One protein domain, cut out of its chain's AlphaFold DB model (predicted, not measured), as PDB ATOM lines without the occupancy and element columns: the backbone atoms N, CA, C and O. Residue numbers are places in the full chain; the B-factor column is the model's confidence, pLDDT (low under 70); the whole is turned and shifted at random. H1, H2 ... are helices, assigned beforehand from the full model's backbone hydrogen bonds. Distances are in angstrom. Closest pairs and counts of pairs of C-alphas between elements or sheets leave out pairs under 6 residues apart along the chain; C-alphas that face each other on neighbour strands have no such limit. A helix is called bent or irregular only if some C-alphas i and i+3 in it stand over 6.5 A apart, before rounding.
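AT A GLANCE: This is residues 357 to 396 of the 396 residues of the protein "BZIP domain-containing protein" of Galdieria sulphuraria (UniProt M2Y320). A long helix, H2, and a shorter one, H1, make the two arms of a flat, narrow U; the chain folds back between them through a tight link, and a gap separates the arms. The 40 printed residues hold two named helices, H1 then H2, and no named strand: all helix. The whole is loose, with a radius of gyration of the C-alphas of 11.3 A and spans of 33 by 21 by 6 A.

HOW THE PARTS SIT: H2, residues 376 to 394, and H1, residues 357 to 372, are near each other, with 6 pairs of C-alphas within 10 A; the closest are 8.3 A apart. Residues 357 to 362 of H1 stand free. Of the O i to N i+4 pairs, 14 of 15 in H2 and 10 of 12 in H1 are within hydrogen-bond range.

IN THESE COORDINATES: H2 runs 27.3 A to C-alpha 394 at (43.781, -4.431, -3.719). H1 runs 24.7 A from C-alpha 357 at (31.418, -7.431, -9.470); it is only just irregular, C-alphas 369 and 372 being 7.0 A apart.

THE WHOLE: The printed part has no cut. Residues 357 to 373 and 395 to 396 have pLDDT under 70.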
ATOM      1  N   ASP A 357      32.077  -6.406  -8.646       54.59
ATOM      2  CA  ASP A 357      31.418  -7.431  -9.470       54.59
ATOM      3  C   ASP A 357      31.192  -6.935 -10.907       54.59
ATOM      4  O   ASP A 357      31.366  -7.680 -11.872       54.59
ATOM      5  N   VAL A 358      30.876  -5.642 -11.070       61.38
ATOM      6  CA  VAL A 358      30.714  -5.007 -12.390       61.38
ATOM      7  C   VAL A 358      32.060  -4.882 -13.113       61.38
ATOM      8  O   VAL A 358      32.148  -5.142 -14.313       61.38
ATOM      9  N   LEU A 359      33.135  -4.540 -12.394       60.00
ATOM     10  CA  LEU A 359      34.482  -4.455 -12.968       60.00
ATOM     11  C   LEU A 359      35.038  -5.834 -13.348       60.00
ATOM     12  O   LEU A 359      35.703  -5.962 -14.379       60.00
ATOM     13  N   GLU A 360      34.731  -6.873 -12.571       66.06
ATOM     14  CA  GLU A 360      35.084  -8.252 -12.902       66.06
ATOM     15  C   GLU A 360      34.311  -8.750 -14.138       66.06
ATOM     16  O   GLU A 360      34.899  -9.372 -15.027       66.06
ATOM     17  N   GLN A 361      33.028  -8.399 -14.274       65.75
ATOM     18  CA  GLN A 361      32.228  -8.734 -15.457       65.75
ATOM     19  C   GLN A 361      32.730  -8.041 -16.734       65.75
ATOM     20  O   GLN A 361      32.863  -8.692 -17.774       65.75
ATOM     21  N   VAL A 362      33.065  -6.748 -16.658       67.19
ATOM     22  CA  VAL A 362      33.599  -5.975 -17.795       67.19
ATOM     23  C   VAL A 362      34.998  -6.466 -18.187       67.19
ATOM     24  O   VAL A 362      35.284  -6.632 -19.376       67.19
ATOM     25  N   SER A 363      35.848  -6.791 -17.207       69.06
ATOM     26  CA  SER A 363      37.166  -7.396 -17.446       69.06
ATOM     27  C   SER A 363      37.047  -8.747 -18.163       69.06
ATOM     28  O   SER A 363      37.716  -8.987 -19.173       69.06
ATOM     29  N   ASN A 364      36.127  -9.607 -17.719       64.50
ATOM     30  CA  ASN A 364      35.905 -10.919 -18.325       64.50
ATOM     31  C   ASN A 364      35.292 -10.835 -19.735       64.50
ATOM     32  O   ASN A 364      35.655 -11.636 -20.602       64.50
ATOM     33  N   GLN A 365      34.435  -9.845 -20.013       66.56
ATOM     34  CA  GLN A 365      33.920  -9.589 -21.365       66.56
ATOM     35  C   GLN A 365      35.004  -9.069 -22.321       66.56
ATOM     36  O   GLN A 365      35.109  -9.550 -23.452       66.56
ATOM     37  N   HIS A 366      35.863  -8.144 -21.882       62.38
ATOM     38  CA  HIS A 366      36.972  -7.659 -22.712       62.38
ATOM     39  C   HIS A 366      38.034  -8.732 -22.965       62.38
ATOM     40  O   HIS A 366      38.468  -8.911 -24.106       62.38
ATOM     41  N   LEU A 367      38.391  -9.530 -21.956       61.38
ATOM     42  CA  LEU A 367      39.301 -10.665 -22.136       61.38
ATOM     43  C   LEU A 367      38.694 -11.770 -23.012       61.38
ATOM     44  O   LEU A 367      39.442 -12.486 -23.677       61.38
ATOM     45  N   GLY A 368      37.363 -11.907 -23.046       64.56
ATOM     46  CA  GLY A 368      36.637 -12.796 -23.955       64.56
ATOM     47  C   GLY A 368      36.780 -12.395 -25.424       64.56
ATOM     48  O   GLY A 368      37.110 -13.243 -26.251       64.56
ATOM     49  N   ASN A 369      36.633 -11.105 -25.731       58.25
ATOM     50  CA  ASN A 369      36.707 -10.585 -27.102       58.25
ATOM     51  C   ASN A 369      38.142 -10.524 -27.657       58.25
ATOM     52  O   ASN A 369      38.346 -10.620 -28.864       58.25
ATOM     53  N   ILE A 370      39.157 -10.448 -26.790       58.84
ATOM     54  CA  ILE A 370      40.578 -10.457 -27.186       58.84
ATOM     55  C   ILE A 370      41.100 -11.886 -27.486       58.84
ATOM     56  O   ILE A 370      42.201 -12.062 -28.015       58.84
ATOM     57  N   LYS A 371      40.316 -12.946 -27.217       55.38
ATOM     58  CA  LYS A 371      40.744 -14.350 -27.414       55.38
ATOM     59  C   LYS A 371      41.084 -14.723 -28.864       55.38
ATOM     60  O   LYS A 371      41.746 -15.741 -29.047       55.38
ATOM     61  N   GLY A 372      40.679 -13.930 -29.859       59.34
ATOM     62  CA  GLY A 372      40.898 -14.231 -31.280       59.34
ATOM     63  C   GLY A 372      42.100 -13.556 -31.951       59.34
ATOM     64  O   GLY A 372      42.457 -13.964 -33.050       59.34
ATOM     65  N   THR A 373      42.727 -12.538 -31.346       63.59
ATOM     66  CA  THR A 373      43.620 -11.623 -32.097       63.59
ATOM     67  C   THR A 373      45.060 -11.541 -31.595       63.59
ATOM     68  O   THR A 373      45.923 -11.043 -32.316       63.59
ATOM     69  N   LEU A 374      45.366 -12.040 -30.393       70.19
ATOM     70  CA  LEU A 374      46.716 -11.958 -29.823       70.19
ATOM     71  C   LEU A 374      47.476 -13.282 -29.902       70.19
ATOM     72  O   LEU A 374      46.962 -14.346 -29.552       70.19
ATOM     73  N   SER A 375      48.759 -13.193 -30.270       83.12
ATOM     74  CA  SER A 375      49.691 -14.317 -30.183       83.12
ATOM     75  C   SER A 375      49.750 -14.850 -28.742       83.12
ATOM     76  O   SER A 375      49.644 -14.096 -27.767       83.12
ATOM     77  N   GLY A 376      49.968 -16.158 -28.563       85.38
ATOM     78  CA  GLY A 376      50.016 -16.773 -27.229       85.38
ATOM     79  C   GLY A 376      51.090 -16.184 -26.297       85.38
ATOM     80  O   GLY A 376      51.029 -16.361 -25.078       85.38
ATOM     81  N   ARG A 377      52.088 -15.473 -26.840       80.69
ATOM     82  CA  ARG A 377      53.105 -14.757 -26.056       80.69
ATOM     83  C   ARG A 377      52.579 -13.421 -25.530       80.69
ATOM     84  O   ARG A 377      52.755 -13.138 -24.347       80.69
ATOM     85  N   ASP A 378      51.891 -12.654 -26.367       78.56
ATOM     86  CA  ASP A 378      51.343 -11.345 -25.995       78.56
ATOM     87  C   ASP A 378      50.153 -11.489 -25.049       78.56
ATOM     88  O   ASP A 378      50.033 -10.744 -24.078       78.56
ATOM     89  N   ARG A 379      49.360 -12.553 -25.222       76.56
ATOM     90  CA  ARG A 379      48.282 -12.914 -24.295       76.56
ATOM     91  C   ARG A 379      48.785 -13.147 -22.868       76.56
ATOM     92  O   ARG A 379      48.177 -12.674 -21.914       76.56
ATOM     93  N   ARG A 380      49.912 -13.849 -22.704       82.31
ATOM     94  CA  ARG A 380      50.506 -14.097 -21.377       82.31
ATOM     95  C   ARG A 380      51.047 -12.821 -20.733       82.31
ATOM     96  O   ARG A 380      50.919 -12.666 -19.524       82.31
ATOM     97  N   ARG A 381      51.602 -11.902 -21.529       81.62
ATOM     98  CA  ARG A 381      52.066 -10.592 -21.045       81.62
ATOM     99  C   ARG A 381      50.910  -9.695 -20.615       81.62
ATOM    100  O   ARG A 381      51.001  -9.094 -19.552       81.62
ATOM    101  N   ALA A 382      49.826  -9.663 -21.389       76.88
ATOM    102  CA  ALA A 382      48.626  -8.911 -21.039       76.88
ATOM    103  C   ALA A 382      48.022  -9.412 -19.718       76.88
ATOM    104  O   ALA A 382      47.845  -8.621 -18.801       76.88
ATOM    105  N   ILE A 383      47.827 -10.730 -19.570       81.88
ATOM    106  CA  ILE A 383      47.310 -11.335 -18.328       81.88
ATOM    107  C   ILE A 383      48.221 -11.023 -17.129       81.88
ATOM    108  O   ILE A 383      47.733 -10.676 -16.055       81.88
ATOM    109  N   ALA A 384      49.544 -11.115 -17.301       85.56
ATOM    110  CA  ALA A 384      50.490 -10.793 -16.236       85.56
ATOM    111  C   ALA A 384      50.395  -9.318 -15.804       85.56
ATOM    112  O   ALA A 384      50.377  -9.043 -14.608       85.56
ATOM    113  N   ALA A 385      50.275  -8.386 -16.754       83.38
ATOM    114  CA  ALA A 385      50.129  -6.961 -16.463       83.38
ATOM    115  C   ALA A 385      48.807  -6.645 -15.742       83.38
ATOM    116  O   ALA A 385      48.806  -5.903 -14.762       83.38
ATOM    117  N   THR A 386      47.693  -7.253 -16.165       82.81
ATOM    118  CA  THR A 386      46.389  -7.068 -15.506       82.81
ATOM    119  C   THR A 386      46.402  -7.592 -14.068       82.81
ATOM    120  O   THR A 386      45.879  -6.935 -13.172       82.81
ATOM    121  N   ASN A 387      47.057  -8.730 -13.816       81.00
ATOM    122  CA  ASN A 387      47.171  -9.293 -12.467       81.00
ATOM    123  C   ASN A 387      48.028  -8.431 -11.529       81.00
ATOM    124  O   ASN A 387      47.719  -8.343 -10.342       81.00
ATOM    125  N   VAL A 388      49.083  -7.787 -12.039       85.25
ATOM    126  CA  VAL A 388      49.886  -6.832 -11.253       85.25
ATOM    127  C   VAL A 388      49.037  -5.618 -10.874       85.25
ATOM    128  O   VAL A 388      48.959  -5.281  -9.696       85.25
ATOM    129  N   PHE A 389      48.313  -5.044 -11.838       80.56
ATOM    130  CA  PHE A 389      47.451  -3.884 -11.610       80.56
ATOM    131  C   PHE A 389      46.329  -4.156 -10.590       80.56
ATOM    132  O   PHE A 389      46.088  -3.353  -9.691       80.56
ATOM    133  N   LEU A 390      45.662  -5.314 -10.684       80.38
ATOM    134  CA  LEU A 390      44.622  -5.699  -9.721       80.38
ATOM    135  C   LEU A 390      45.188  -5.925  -8.313       80.38
ATOM    136  O   LEU A 390      44.527  -5.603  -7.326       80.38
ATOM    137  N   ARG A 391      46.420  -6.439  -8.202       79.94
ATOM    138  CA  ARG A 391      47.080  -6.661  -6.911       79.94
ATOM    139  C   ARG A 391      47.494  -5.352  -6.240       79.94
ATOM    140  O   ARG A 391      47.294  -5.218  -5.039       79.94
ATOM    141  N   GLU A 392      48.018  -4.394  -7.001       79.88
ATOM    142  CA  GLU A 392      48.363  -3.059  -6.493       79.88
ATOM    143  C   GLU A 392      47.120  -2.295  -6.026       79.88
ATOM    144  O   GLU A 392      47.144  -1.644  -4.986       79.88
ATOM    145  N   ARG A 393      45.998  -2.438  -6.739       76.25
ATOM    146  CA  ARG A 393      44.735  -1.790  -6.366       76.25
ATOM    147  C   ARG A 393      44.025  -2.449  -5.180       76.25
ATOM    148  O   ARG A 393      43.245  -1.789  -4.523       76.25
ATOM    149  N   SER A 394      44.282  -3.728  -4.911       75.38
ATOM    150  CA  SER A 394      43.781  -4.431  -3.719       75.38
ATOM    151  C   SER A 394      44.537  -4.056  -2.439       75.38
ATOM    152  O   SER A 394      44.068  -4.391  -1.351       75.38
ATOM    153  N   MET A 395      45.726  -3.459  -2.556       69.19
ATOM    154  CA  MET A 395      46.553  -3.063  -1.413       69.19
ATOM    155  C   MET A 395      46.329  -1.609  -0.974       69.19
ATOM    156  O   MET A 395      46.806  -1.238   0.096       69.19
ATOM    157  N   ASN A 396      45.599  -0.828  -1.773       59.53
ATOM    158  CA  ASN A 396      45.165   0.540  -1.483       59.53
ATOM    159  C   ASN A 396      43.658   0.555  -1.231       59.53
ATOM    160  O   ASN A 396      43.219   1.380  -0.404       59.53
TER     161      ASN A 396